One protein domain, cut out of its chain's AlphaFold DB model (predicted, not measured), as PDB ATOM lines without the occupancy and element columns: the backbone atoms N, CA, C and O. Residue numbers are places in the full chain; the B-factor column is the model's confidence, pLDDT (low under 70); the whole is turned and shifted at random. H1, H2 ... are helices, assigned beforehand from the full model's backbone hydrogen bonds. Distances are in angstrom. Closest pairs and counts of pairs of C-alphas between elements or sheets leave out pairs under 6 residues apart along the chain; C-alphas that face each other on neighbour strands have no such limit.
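What this domain is: This is residues 195 to 244 and 327 to 373 of the 384 residues of an uncharacterized protein of Gigaspora rosea (UniProt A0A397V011). Four helices pack crosswise in a chain of contacts, H2 on H3, H3 on H5, H5 on H4, while H1 is set off at one end. The 97 printed residues include five named helices, H1 to H5 in order, and no named strand: all helix. The whole is compact, radius of gyration of the C-alphas 13.5 A, spanning 41 by 29 by 22 A.

Where its parts are: Find C-alpha 195 at (27.372, -37.447, -3.810); H1 runs 15.4 A to residue 205. Next come H2, residues 218 to 226, 13.1 A; H3, 228 to 240, 18.8 A; H4, 332 to 346, 21.2 A; and H5, 354 to 367, 20.1 A, ending at (43.809, -35.574, -9.021).

How they stand to each other: H1 touches no helix. Ala 224 of H2 touches Lys 230 of H3, C-alphas 4.6 A, steep tilt 57 degrees. H3 touches H5, the closest C-alphas being those of Ile 236 and Thr 364, 5.8 A apart. H4 touches H5 at Thr 336 and Arg 358, C-alphas 5.6 A. Every O i to N i+4 pair is within hydrogen-bond range but in H2, 4 of 5.

The domain as a whole: Residues 245 to 326 are cut out, leaving 12.1 A between C-alphas 244 and 327. H1 to H2 is a long link. No printed residue is under 70 pLDDT.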
ATOM      1  N   THR A 195      26.085 -36.769  -3.596       89.44
ATOM      2  CA  THR A 195      27.372 -37.447  -3.810       89.44
ATOM      3  C   THR A 195      28.509 -36.440  -3.963       89.44
ATOM      4  O   THR A 195      29.543 -36.584  -3.315       89.44
ATOM      5  N   GLN A 196      28.312 -35.372  -4.744       89.31
ATOM      6  CA  GLN A 196      29.299 -34.300  -4.895       89.31
ATOM      7  C   GLN A 196      29.601 -33.604  -3.566       89.31
ATOM      8  O   GLN A 196      30.769 -33.384  -3.252       89.31
ATOM      9  N   ASN A 197      28.582 -33.310  -2.755       90.38
ATOM     10  CA  ASN A 197      28.771 -32.703  -1.438       90.38
ATOM     11  C   ASN A 197      29.531 -33.633  -0.487       90.38
ATOM     12  O   ASN A 197      30.408 -33.175   0.242       90.38
ATOM     13  N   ARG A 198      29.251 -34.943  -0.526       92.00
ATOM     14  CA  ARG A 198      29.982 -35.943   0.266       92.00
ATOM     15  C   ARG A 198      31.453 -36.021  -0.141       92.00
ATOM     16  O   ARG A 198      32.312 -36.060   0.734       92.00
ATOM     17  N   ILE A 199      31.736 -36.008  -1.444       90.56
ATOM     18  CA  ILE A 199      33.106 -35.990  -1.973       90.56
ATOM     19  C   ILE A 199      33.828 -34.714  -1.531       90.56
ATOM     20  O   ILE A 199      34.908 -34.803  -0.957       90.56
ATOM     21  N   ARG A 200      33.216 -33.534  -1.714       90.81
ATOM     22  CA  ARG A 200      33.793 -32.253  -1.266       90.81
ATOM     23  C   ARG A 200      34.083 -32.257   0.230       90.81
ATOM     24  O   ARG A 200      35.149 -31.817   0.635       90.81
ATOM     25  N   LYS A 201      33.161 -32.781   1.044       92.25
ATOM     26  CA  LYS A 201      33.348 -32.894   2.494       92.25
ATOM     27  C   LYS A 201      34.562 -33.763   2.838       92.25
ATOM     28  O   LYS A 201      35.418 -33.295   3.576       92.25
ATOM     29  N   LYS A 202      34.689 -34.953   2.239       90.38
ATOM     30  CA  LYS A 202      35.865 -35.821   2.433       90.38
ATOM     31  C   LYS A 202      37.170 -35.147   2.000       90.38
ATOM     32  O   LYS A 202      38.160 -35.211   2.714       90.38
ATOM     33  N   LEU A 203      37.171 -34.462   0.855       91.00
ATOM     34  CA  LEU A 203      38.359 -33.739   0.387       91.00
ATOM     35  C   LEU A 203      38.788 -32.632   1.358       91.00
ATOM     36  O   LEU A 203      39.980 -32.423   1.554       91.00
ATOM     37  N   LYS A 204      37.830 -31.937   1.982       92.19
ATOM     38  CA  LYS A 204      38.118 -30.928   3.009       92.19
ATOM     39  C   LYS A 204      38.691 -31.535   4.283       92.19
ATOM     40  O   LYS A 204      39.596 -30.946   4.859       92.19
ATOM     41  N   GLU A 205      38.162 -32.678   4.713       91.50
ATOM     42  CA  GLU A 205      38.628 -33.401   5.905       91.50
ATOM     43  C   GLU A 205      40.095 -33.843   5.770       91.50
ATOM     44  O   GLU A 205      40.809 -33.889   6.765       91.50
ATOM     45  N   ASN A 206      40.569 -34.076   4.541       88.62
ATOM     46  CA  ASN A 206      41.959 -34.449   4.266       88.62
ATOM     47  C   ASN A 206      42.959 -33.280   4.357       88.62
ATOM     48  O   ASN A 206      44.165 -33.497   4.236       88.62
ATOM     49  N   ARG A 207      42.499 -32.037   4.526       93.25
ATOM     50  CA  ARG A 207      43.382 -30.865   4.597       93.25
ATOM     51  C   ARG A 207      43.912 -30.690   6.010       93.25
ATOM     52  O   ARG A 207      43.135 -30.533   6.947       93.25
ATOM     53  N   THR A 208      45.231 -30.633   6.153       87.25
ATOM     54  CA  THR A 208      45.880 -30.535   7.472       87.25
ATOM     55  C   THR A 208      46.667 -29.244   7.677       87.25
ATOM     56  O   THR A 208      46.938 -28.875   8.816       87.25
ATOM     57  N   CYS A 209      47.024 -28.537   6.603       90.50
ATOM     58  CA  CYS A 209      47.940 -27.398   6.662       90.50
ATOM     59  C   CYS A 209      47.313 -26.137   6.059       90.50
ATOM     60  O   CYS A 209      46.545 -26.209   5.100       90.50
ATOM     61  N   GLY A 210      47.650 -24.967   6.603       92.00
ATOM     62  CA  GLY A 210      47.361 -23.687   5.953       92.00
ATOM     63  C   GLY A 210      48.234 -23.476   4.710       92.00
ATOM     64  O   GLY A 210      49.222 -24.179   4.507       92.00
ATOM     65  N   LEU A 211      47.884 -22.491   3.879       93.69
ATOM     66  CA  LEU A 211      48.714 -22.122   2.729       93.69
ATOM     67  C   LEU A 211      50.090 -21.654   3.227       93.69
ATOM     68  O   LEU A 211      50.148 -20.740   4.051       93.69
ATOM     69  N   ASN A 212      51.171 -22.257   2.722       93.06
ATOM     70  CA  ASN A 212      52.527 -21.938   3.164       93.06
ATOM     71  C   ASN A 212      52.851 -20.459   2.892       93.06
ATOM     72  O   ASN A 212      52.990 -20.047   1.743       93.06
ATOM     73  N   THR A 213      52.961 -19.655   3.951       90.25
ATOM     74  CA  THR A 213      53.225 -18.213   3.851       90.25
ATOM     75  C   THR A 213      54.673 -17.874   3.520       90.25
ATOM     76  O   THR A 213      54.927 -16.748   3.101       90.25
ATOM     77  N   GLU A 214      55.599 -18.812   3.721       92.56
ATOM     78  CA  GLU A 214      57.015 -18.645   3.383       92.56
ATOM     79  C   GLU A 214      57.220 -18.805   1.878       92.56
ATOM     80  O   GLU A 214      57.855 -17.964   1.249       92.56
ATOM     81  N   THR A 215      56.607 -19.835   1.287       95.25
ATOM     82  CA  THR A 215      56.623 -20.056  -0.166       95.25
ATOM     83  C   THR A 215      55.747 -19.037  -0.893       95.25
ATOM     84  O   THR A 215      56.180 -18.404  -1.851       95.25
ATOM     85  N   TRP A 216      54.513 -18.829  -0.422       96.31
ATOM     86  CA  TRP A 216      53.532 -17.972  -1.090       96.31
ATOM     87  C   TRP A 216      53.500 -16.566  -0.494       96.31
ATOM     88  O   TRP A 216      52.551 -16.150   0.190       96.31
ATOM     89  N   THR A 217      54.565 -15.819  -0.790       96.19
ATOM     90  CA  THR A 217      54.639 -14.377  -0.529       96.19
ATOM     91  C   THR A 217      53.669 -13.598  -1.428       96.19
ATOM     92  O   THR A 217      53.118 -14.126  -2.394       96.19
ATOM     93  N   ILE A 218      53.422 -12.322  -1.104       94.50
ATOM     94  CA  ILE A 218      52.561 -11.449  -1.925       94.50
ATOM     95  C   ILE A 218      53.085 -11.358  -3.364       94.50
ATOM     96  O   ILE A 218      52.297 -11.429  -4.312       94.50
ATOM     97  N   ASP A 219      54.403 -11.253  -3.513       96.19
ATOM     98  CA  ASP A 219      55.068 -11.128  -4.806       96.19
ATOM     99  C   ASP A 219      54.964 -12.433  -5.602       96.19
ATOM    100  O   ASP A 219      54.541 -12.400  -6.755       96.19
ATOM    101  N   GLU A 220      55.215 -13.586  -4.969       97.50
ATOM    102  CA  GLU A 220      55.101 -14.900  -5.624       97.50
ATOM    103  C   GLU A 220      53.669 -15.214  -6.061       97.50
ATOM    104  O   GLU A 220      53.450 -15.706  -7.167       97.50
ATOM    105  N   ILE A 221      52.663 -14.886  -5.242       97.06
ATOM    106  CA  ILE A 221      51.257 -15.042  -5.641       97.06
ATOM    107  C   ILE A 221      50.948 -14.128  -6.833       97.06
ATOM    108  O   ILE A 221      50.314 -14.557  -7.798       97.06
ATOM    109  N   THR A 222      51.405 -12.875  -6.793       96.56
ATOM    110  CA  THR A 222      51.198 -11.909  -7.883       96.56
ATOM    111  C   THR A 222      51.871 -12.363  -9.178       96.56
ATOM    112  O   THR A 222      51.296 -12.225 -10.258       96.56
ATOM    113  N   GLU A 223      53.075 -12.927  -9.088       97.00
ATOM    114  CA  GLU A 223      53.794 -13.496 -10.225       97.00
ATOM    115  C   GLU A 223      53.123 -14.772 -10.741       97.00
ATOM    116  O   GLU A 223      53.033 -14.975 -11.954       97.00
ATOM    117  N   ALA A 224      52.570 -15.595  -9.848       97.69
ATOM    118  CA  ALA A 224      51.836 -16.790 -10.230       97.69
ATOM    119  C   ALA A 224      50.664 -16.460 -11.158       97.69
ATOM    120  O   ALA A 224      50.509 -17.116 -12.178       97.69
ATOM    121  N   PHE A 225      49.907 -15.386 -10.917       96.81
ATOM    122  CA  PHE A 225      48.840 -14.964 -11.840       96.81
ATOM    123  C   PHE A 225      49.336 -14.606 -13.256       96.81
ATOM    124  O   PHE A 225      48.584 -14.739 -14.227       96.81
ATOM    125  N   LYS A 226      50.609 -14.216 -13.403       96.94
ATOM    126  CA  LYS A 226      51.237 -13.890 -14.695       96.94
ATOM    127  C   LYS A 226      51.794 -15.118 -15.425       96.94
ATOM    128  O   LYS A 226      52.074 -15.037 -16.623       96.94
ATOM    129  N   SER A 227      51.955 -16.252 -14.739       97.44
ATOM    130  CA  SER A 227      52.560 -17.471 -15.281       97.44
ATOM    131  C   SER A 227      51.621 -18.669 -15.174       97.44
ATOM    132  O   SER A 227      51.155 -19.035 -14.103       97.44
ATOM    133  N   GLU A 228      51.376 -19.332 -16.300       97.06
ATOM    134  CA  GLU A 228      50.475 -20.483 -16.356       97.06
ATOM    135  C   GLU A 228      50.923 -21.635 -15.447       97.06
ATOM    136  O   GLU A 228      50.104 -22.231 -14.749       97.06
ATOM    137  N   THR A 229      52.224 -21.924 -15.423       97.56
ATOM    138  CA  THR A 229      52.789 -23.019 -14.630       97.56
ATOM    139  C   THR A 229      52.749 -22.700 -13.140       97.56
ATOM    140  O   THR A 229      52.263 -23.516 -12.360       97.56
ATOM    141  N   LYS A 230      53.171 -21.493 -12.740       98.00
ATOM    142  CA  LYS A 230      53.116 -21.059 -11.334       98.00
ATOM    143  C   LYS A 230      51.673 -20.987 -10.822       98.00
ATOM    144  O   LYS A 230      51.418 -21.398  -9.694       98.00
ATOM    145  N   LEU A 231      50.718 -20.531 -11.643       97.94
ATOM    146  CA  LEU A 231      49.301 -20.513 -11.269       97.94
ATOM    147  C   LEU A 231      48.751 -21.922 -11.032       97.94
ATOM    148  O   LEU A 231      47.980 -22.115 -10.096       97.94
ATOM    149  N   ALA A 232      49.142 -22.902 -11.851       97.81
ATOM    150  CA  ALA A 232      48.731 -24.290 -11.651       97.81
ATOM    151  C   ALA A 232      49.235 -24.833 -10.304       97.81
ATOM    152  O   ALA A 232      48.438 -25.372  -9.540       97.81
ATOM    153  N   VAL A 233      50.514 -24.611  -9.974       97.94
ATOM    154  CA  VAL A 233      51.089 -25.005  -8.672       97.94
ATOM    155  C   VAL A 233      50.363 -24.300  -7.522       97.94
ATOM    156  O   VAL A 233      49.954 -24.949  -6.564       97.94
ATOM    157  N   LEU A 234      50.093 -22.998  -7.655       97.81
ATOM    158  CA  LEU A 234      49.334 -22.242  -6.658       97.81
ATOM    159  C   LEU A 234      47.916 -22.801  -6.452       97.81
ATOM    160  O   LEU A 234      47.443 -22.864  -5.319       97.81
ATOM    161  N   ILE A 235      47.218 -23.199  -7.522       97.50
ATOM    162  CA  ILE A 235      45.876 -23.801  -7.437       97.50
ATOM    163  C   ILE A 235      45.935 -25.157  -6.733       97.50
ATOM    164  O   ILE A 235      45.068 -25.430  -5.899       97.50
ATOM    165  N   ILE A 236      46.946 -25.978  -7.035       96.50
ATOM    166  CA  ILE A 236      47.178 -27.265  -6.370       96.50
ATOM    167  C   ILE A 236      47.368 -27.039  -4.873       96.50
ATOM    168  O   ILE A 236      46.579 -27.554  -4.076       96.50
ATOM    169  N   ASP A 237      48.325 -26.199  -4.485       96.50
ATOM    170  CA  ASP A 237      48.610 -25.905  -3.080       96.50
ATOM    171  C   ASP A 237      47.388 -25.319  -2.368       96.50
ATOM    172  O   ASP A 237      47.043 -25.714  -1.253       96.50
ATOM    173  N   LYS A 238      46.661 -24.415  -3.035       96.12
ATOM    174  CA  LYS A 238      45.464 -23.789  -2.474       96.12
ATOM    175  C   LYS A 238      44.304 -24.772  -2.288       96.12
ATOM    176  O   LYS A 238      43.527 -24.593  -1.353       96.12
ATOM    177  N   CYS A 239      44.171 -25.793  -3.135       95.19
ATOM    178  CA  CYS A 239      43.151 -26.831  -2.966       95.19
ATOM    179  C   CYS A 239      43.445 -27.754  -1.771       95.19
ATOM    180  O   CYS A 239      42.497 -28.190  -1.109       95.19
ATOM    181  N   HIS A 240      44.725 -27.999  -1.473       94.81
ATOM    182  CA  HIS A 240      45.180 -28.786  -0.319       94.81
ATOM    183  C   HIS A 240      45.220 -27.979   0.988       94.81
ATOM    184  O   HIS A 240      45.151 -28.555   2.073       94.81
ATOM    185  N   ALA A 241      45.300 -26.652   0.899       96.06
ATOM    186  CA  ALA A 241      45.368 -25.776   2.056       96.06
ATOM    187  C   ALA A 241      44.004 -25.549   2.731       96.06
ATOM    188  O   ALA A 241      42.978 -25.338   2.076       96.06
ATOM    189  N   ILE A 242      44.010 -25.483   4.064       95.62
ATOM    190  CA  ILE A 242      42.887 -24.975   4.855       95.62
ATOM    191  C   ILE A 242      42.753 -23.464   4.582       95.62
ATOM    192  O   ILE A 242      43.754 -22.738   4.660       95.62
ATOM    193  N   PRO A 243      41.548 -22.959   4.258       95.38
ATOM    194  CA  PRO A 243      41.323 -21.527   4.117       95.38
ATOM    195  C   PRO A 243      41.704 -20.778   5.397       95.38
ATOM    196  O   PRO A 243      41.328 -21.172   6.500       95.38
ATOM    197  N   SER A 244      42.454 -19.684   5.258       93.38
ATOM    198  CA  SER A 244      42.810 -18.853   6.409       93.38
ATOM    199  C   SER A 244      41.558 -18.197   6.983       93.38
ATOM    200  O   SER A 244      40.731 -17.681   6.229       93.38
ATOM    201  N   LEU A 327      38.550 -23.022  -2.449       94.94
ATOM    202  CA  LEU A 327      38.402 -23.447  -3.839       94.94
ATOM    203  C   LEU A 327      37.671 -24.785  -3.993       94.94
ATOM    204  O   LEU A 327      37.478 -25.185  -5.132       94.94
ATOM    205  N   LEU A 328      37.274 -25.496  -2.931       93.75
ATOM    206  CA  LEU A 328      36.477 -26.729  -3.037       93.75
ATOM    207  C   LEU A 328      34.977 -26.523  -2.778       93.75
ATOM    208  O   LEU A 328      34.193 -27.409  -3.125       93.75
ATOM    209  N   ASP A 329      34.564 -25.382  -2.219       92.12
ATOM    210  CA  ASP A 329      33.150 -25.097  -1.899       92.12
ATOM    211  C   ASP A 329      32.361 -24.759  -3.149       92.12
ATOM    212  O   ASP A 329      31.262 -25.275  -3.378       92.12
ATOM    213  N   ASP A 330      32.970 -23.917  -3.971       91.56
ATOM    214  CA  ASP A 330      32.387 -23.442  -5.207       91.56
ATOM    215  C   ASP A 330      32.489 -24.503  -6.311       91.56
ATOM    216  O   ASP A 330      33.350 -25.391  -6.315       91.56
ATOM    217  N   ASP A 331      31.645 -24.397  -7.331       92.56
ATOM    218  CA  ASP A 331      31.922 -25.081  -8.588       92.56
ATOM    219  C   ASP A 331      33.160 -24.482  -9.288       92.56
ATOM    220  O   ASP A 331      33.652 -23.404  -8.954       92.56
ATOM    221  N   GLU A 332      33.694 -25.209 -10.269       94.88
ATOM    222  CA  GLU A 332      34.903 -24.817 -11.005       94.88
ATOM    223  C   GLU A 332      34.769 -23.438 -11.668       94.88
ATOM    224  O   GLU A 332      35.742 -22.690 -11.770       94.88
ATOM    225  N   HIS A 333      33.571 -23.102 -12.151       96.06
ATOM    226  CA  HIS A 333      33.320 -21.856 -12.861       96.06
ATOM    227  C   HIS A 333      33.263 -20.677 -11.885       96.06
ATOM    228  O   HIS A 333      33.890 -19.647 -12.136       96.06
ATOM    229  N   GLU A 334      32.587 -20.838 -10.749       95.94
ATOM    230  CA  GLU A 334      32.530 -19.819  -9.700       95.94
ATOM    231  C   GLU A 334      33.889 -19.594  -9.020       95.94
ATOM    232  O   GLU A 334      34.274 -18.437  -8.819       95.94
ATOM    233  N   ALA A 335      34.665 -20.658  -8.783       96.44
ATOM    234  CA  ALA A 335      36.052 -20.556  -8.325       96.44
ATOM    235  C   ALA A 335      36.906 -19.741  -9.312       96.44
ATOM    236  O   ALA A 335      37.581 -18.785  -8.927       96.44
ATOM    237  N   THR A 336      36.802 -20.043 -10.612       97.88
ATOM    238  CA  THR A 336      37.524 -19.305 -11.660       97.88
ATOM    239  C   THR A 336      37.097 -17.835 -11.710       97.88
ATOM    240  O   THR A 336      37.947 -16.946 -11.775       97.88
ATOM    241  N   LYS A 337      35.795 -17.535 -11.595       97.38
ATOM    242  CA  LYS A 337      35.306 -16.148 -11.501       97.38
ATOM    243  C   LYS A 337      35.905 -15.402 -10.314       97.38
ATOM    244  O   LYS A 337      36.243 -14.234 -10.473       97.38
ATOM    245  N   LYS A 338      36.030 -16.040  -9.144       97.00
ATOM    246  CA  LYS A 338      36.654 -15.418  -7.965       97.00
ATOM    247  C   LYS A 338      38.126 -15.079  -8.231       97.00
ATOM    248  O   LYS A 338      38.535 -13.964  -7.928       97.00
ATOM    249  N   LEU A 339      38.886 -15.966  -8.878       97.31
ATOM    250  CA  LEU A 339      40.286 -15.708  -9.258       97.31
ATOM    251  C   LEU A 339      40.429 -14.531 -10.241       97.31
ATOM    252  O   LEU A 339      41.275 -13.654 -10.052       97.31
ATOM    253  N   PHE A 340      39.571 -14.471 -11.264       97.69
ATOM    254  CA  PHE A 340      39.564 -13.363 -12.227       97.69
ATOM    255  C   PHE A 340      39.105 -12.048 -11.600       97.69
ATOM    256  O   PHE A 340      39.696 -11.000 -11.861       97.69
ATOM    257  N   TYR A 341      38.088 -12.099 -10.737       97.44
ATOM    258  CA  TYR A 341      37.646 -10.943  -9.965       97.44
ATOM    259  C   TYR A 341      38.785 -10.388  -9.109       97.44
ATOM    260  O   TYR A 341      39.033  -9.189  -9.144       97.44
ATOM    261  N   LEU A 342      39.501 -11.255  -8.392       97.06
ATOM    262  CA  LEU A 342      40.629 -10.866  -7.553       97.06
ATOM    263  C   LEU A 342      41.748 -10.199  -8.339       97.06
ATOM    264  O   LEU A 342      42.278  -9.184  -7.900       97.06
ATOM    265  N   SER A 343      42.076 -10.727  -9.512       96.19
ATOM    266  CA  SER A 343      43.148 -10.165 -10.333       96.19
ATOM    267  C   SER A 343      42.740  -8.840 -10.969       96.19
ATOM    268  O   SER A 343      43.497  -7.875 -10.916       96.19
ATOM    269  N   GLY A 344      41.500  -8.728 -11.461       96.19
ATOM    270  CA  GLY A 344      40.947  -7.452 -11.922       96.19
ATOM    271  C   GLY A 344      40.834  -6.425 -10.790       96.19
ATOM    272  O   GLY A 344      41.147  -5.243 -10.973       96.19
ATOM    273  N   TYR A 345      40.460  -6.875  -9.586       95.75
ATOM    274  CA  TYR A 345      40.507  -6.051  -8.388       95.75
ATOM    275  C   TYR A 345      41.938  -5.632  -8.110       95.75
ATOM    276  O   TYR A 345      42.137  -4.452  -7.932       95.75
ATOM    277  N   ALA A 346      42.943  -6.497  -8.132       95.94
ATOM    278  CA  ALA A 346      44.331  -6.135  -7.843       95.94
ATOM    279  C   ALA A 346      45.049  -5.390  -8.989       95.94
ATOM    280  O   ALA A 346      46.145  -4.884  -8.774       95.94
ATOM    281  N   LYS A 347      44.428  -5.276 -10.176       95.94
ATOM    282  CA  LYS A 347      45.074  -4.848 -11.435       95.94
ATOM    283  C   LYS A 347      46.288  -5.716 -11.798       95.94
ATOM    284  O   LYS A 347      47.300  -5.207 -12.269       95.94
ATOM    285  N   ILE A 348      46.186  -7.019 -11.553       95.69
ATOM    286  CA  ILE A 348      47.193  -7.999 -11.959       95.69
ATOM    287  C   ILE A 348      46.773  -8.568 -13.310       95.69
ATOM    288  O   ILE A 348      45.648  -9.051 -13.461       95.69
ATOM    289  N   ASP A 349      47.685  -8.529 -14.275       95.12
ATOM    290  CA  ASP A 349      47.466  -9.150 -15.575       95.12
ATOM    291  C   ASP A 349      47.483 -10.674 -15.433       95.12
ATOM    292  O   ASP A 349      48.501 -11.272 -15.078       95.12
ATOM    293  N   ILE A 350      46.344 -11.307 -15.719       95.44
ATOM    294  CA  ILE A 350      46.262 -12.764 -15.830       95.44
ATOM    295  C   ILE A 350      46.636 -13.145 -17.257       95.44
ATOM    296  O   ILE A 350      45.928 -12.793 -18.203       95.44
ATOM    297  N   LYS A 351      47.712 -13.919 -17.411       95.31
ATOM    298  CA  LYS A 351      48.118 -14.456 -18.719       95.31
ATOM    299  C   LYS A 351      47.249 -15.643 -19.174       95.31
ATOM    300  O   LYS A 351      46.866 -15.666 -20.345       95.31
ATOM    301  N   PRO A 352      46.919 -16.631 -18.317       96.44
ATOM    302  CA  PRO A 352      46.077 -17.754 -18.731       96.44
ATOM    303  C   PRO A 352      44.637 -17.338 -19.054       96.44
ATOM    304  O   PRO A 352      44.039 -16.506 -18.375       96.44
ATOM    305  N   SER A 353      44.031 -17.964 -20.066       97.56
ATOM    306  CA  SER A 353      42.618 -17.728 -20.385       97.56
ATOM    307  C   SER A 353      41.689 -18.292 -19.305       97.56
ATOM    308  O   SER A 353      42.036 -19.230 -18.584       97.56
ATOM    309  N   PHE A 354      40.466 -17.763 -19.224       97.69
ATOM    310  CA  PHE A 354      39.464 -18.220 -18.255       97.69
ATOM    311  C   PHE A 354      39.235 -19.739 -18.315       97.69
ATOM    312  O   PHE A 354      39.276 -20.419 -17.293       97.69
ATOM    313  N   GLU A 355      39.069 -20.297 -19.518       98.12
ATOM    314  CA  GLU A 355      38.871 -21.741 -19.697       98.12
ATOM    315  C   GLU A 355      40.105 -22.562 -19.320       98.12
ATOM    316  O   GLU A 355      39.975 -23.699 -18.861       98.12
ATOM    317  N   ARG A 356      41.307 -21.992 -19.463       98.00
ATOM    318  CA  ARG A 356      42.535 -22.662 -19.043       98.00
ATOM    319  C   ARG A 356      42.615 -22.767 -17.522       98.00
ATOM    320  O   ARG A 356      42.836 -23.866 -17.021       98.00
ATOM    321  N   VAL A 357      42.351 -21.676 -16.801       98.06
ATOM    322  CA  VAL A 357      42.304 -21.675 -15.325       98.06
ATOM    323  C   VAL A 357      41.208 -22.611 -14.813       98.06
ATOM    324  O   VAL A 357      41.445 -23.417 -13.915       98.06
ATOM    325  N   ARG A 358      40.025 -22.584 -15.436       98.06
ATOM    326  CA  ARG A 358      38.929 -23.498 -15.094       98.06
ATOM    327  C   ARG A 358      39.331 -24.965 -15.242       98.06
ATOM    328  O   ARG A 358      38.987 -25.783 -14.390       98.06
ATOM    329  N   ARG A 359      40.056 -25.298 -16.315       98.06
ATOM    330  CA  ARG A 359      40.579 -26.650 -16.536       98.06
ATOM    331  C   ARG A 359      41.567 -27.052 -15.441       98.06
ATOM    332  O   ARG A 359      41.401 -28.137 -14.902       98.06
ATOM    333  N   MET A 360      42.494 -26.172 -15.054       98.06
ATOM    334  CA  MET A 360      43.444 -26.442 -13.961       98.06
ATOM    335  C   MET A 360      42.733 -26.755 -12.643       98.06
ATOM    336  O   MET A 360      43.089 -27.716 -11.969       98.06
ATOM    337  N   VAL A 361      41.698 -25.981 -12.289       97.00
ATOM    338  CA  VAL A 361      40.897 -26.233 -11.077       97.00
ATOM    339  C   VAL A 361      40.220 -27.603 -11.154       97.00
ATOM    340  O   VAL A 361      40.221 -28.340 -10.172       97.00
ATOM    341  N   ARG A 362      39.659 -27.968 -12.313       95.94
ATOM    342  CA  ARG A 362      39.040 -29.286 -12.516       95.94
ATOM    343  C   ARG A 362      40.052 -30.422 -12.392       95.94
ATOM    344  O   ARG A 362      39.783 -31.370 -11.667       95.94
ATOM    345  N   GLU A 363      41.168 -30.330 -13.109       96.00
ATOM    346  CA  GLU A 363      42.237 -31.340 -13.116       96.00
ATOM    347  C   GLU A 363      42.777 -31.538 -11.698       96.00
ATOM    348  O   GLU A 363      42.727 -32.645 -11.182       96.00
ATOM    349  N   THR A 364      43.099 -30.445 -11.002       95.44
ATOM    350  CA  THR A 364      43.536 -30.479  -9.597       95.44
ATOM    351  C   THR A 364      42.524 -31.194  -8.700       95.44
ATOM    352  O   THR A 364      42.885 -32.067  -7.917       95.44
ATOM    353  N   ARG A 365      41.232 -30.853  -8.809       93.00
ATOM    354  CA  ARG A 365      40.181 -31.510  -8.016       93.00
ATOM    355  C   ARG A 365      40.061 -32.995  -8.336       93.00
ATOM    356  O   ARG A 365      39.767 -33.766  -7.431       93.00
ATOM    357  N   GLN A 366      40.238 -33.374  -9.599       92.56
ATOM    358  CA  GLN A 366      40.185 -34.762 -10.043       92.56
ATOM    359  C   GLN A 366      41.387 -35.559  -9.526       92.56
ATOM    360  O   GLN A 366      41.202 -36.693  -9.097       92.56
ATOM    361  N   ASP A 367      42.574 -34.956  -9.514       92.69
ATOM    362  CA  ASP A 367      43.809 -35.574  -9.021       92.69
ATOM    363  C   ASP A 367      43.787 -35.787  -7.501       92.69
ATOM    364  O   ASP A 367      44.380 -36.738  -6.998       92.69
ATOM    365  N   MET A 368      43.055 -34.941  -6.768       90.94
ATOM    366  CA  MET A 368      42.805 -35.129  -5.335       90.94
ATOM    367  C   MET A 368      41.842 -36.283  -5.026       90.94
ATOM    368  O   MET A 368      41.735 -36.695  -3.869       90.94
ATOM    369  N   LEU A 369      41.090 -36.785  -6.010       89.44
ATOM    370  CA  LEU A 369      40.234 -37.948  -5.802       89.44
ATOM    371  C   LEU A 369      41.089 -39.211  -5.811       89.44
ATOM    372  O   LEU A 369      41.907 -39.414  -6.708       89.44
ATOM    373  N   ASN A 370      40.843 -40.102  -4.849       80.56
ATOM    374  CA  ASN A 370      41.433 -41.435  -4.869       80.56
ATOM    375  C   ASN A 370      41.144 -42.090  -6.224       80.56
ATOM    376  O   ASN A 370      39.999 -42.096  -6.694       80.56
ATOM    377  N   LYS A 371      42.187 -42.641  -6.851       83.06
ATOM    378  CA  LYS A 371      42.020 -43.421  -8.075       83.06
ATOM    379  C   LYS A 371      41.088 -44.586  -7.771       83.06
ATOM    380  O   LYS A 371      41.225 -45.228  -6.732       83.06
ATOM    381  N   LEU A 372      40.144 -44.842  -8.676       77.69
ATOM    382  CA  LEU A 372      39.341 -46.050  -8.568       77.69
ATOM    383  C   LEU A 372      40.286 -47.259  -8.575       77.69
ATOM    384  O   LEU A 372      41.209 -47.280  -9.396       77.69
ATOM    385  N   PRO A 373      40.076 -48.243  -7.688       82.31
ATOM    386  CA  PRO A 373      40.825 -49.485  -7.745       82.31
ATOM    387  C   PRO A 373      40.688 -50.116  -9.134       82.31
ATOM    388  O   PRO A 373      39.594 -50.175  -9.696       82.31
TER     389      PRO A 373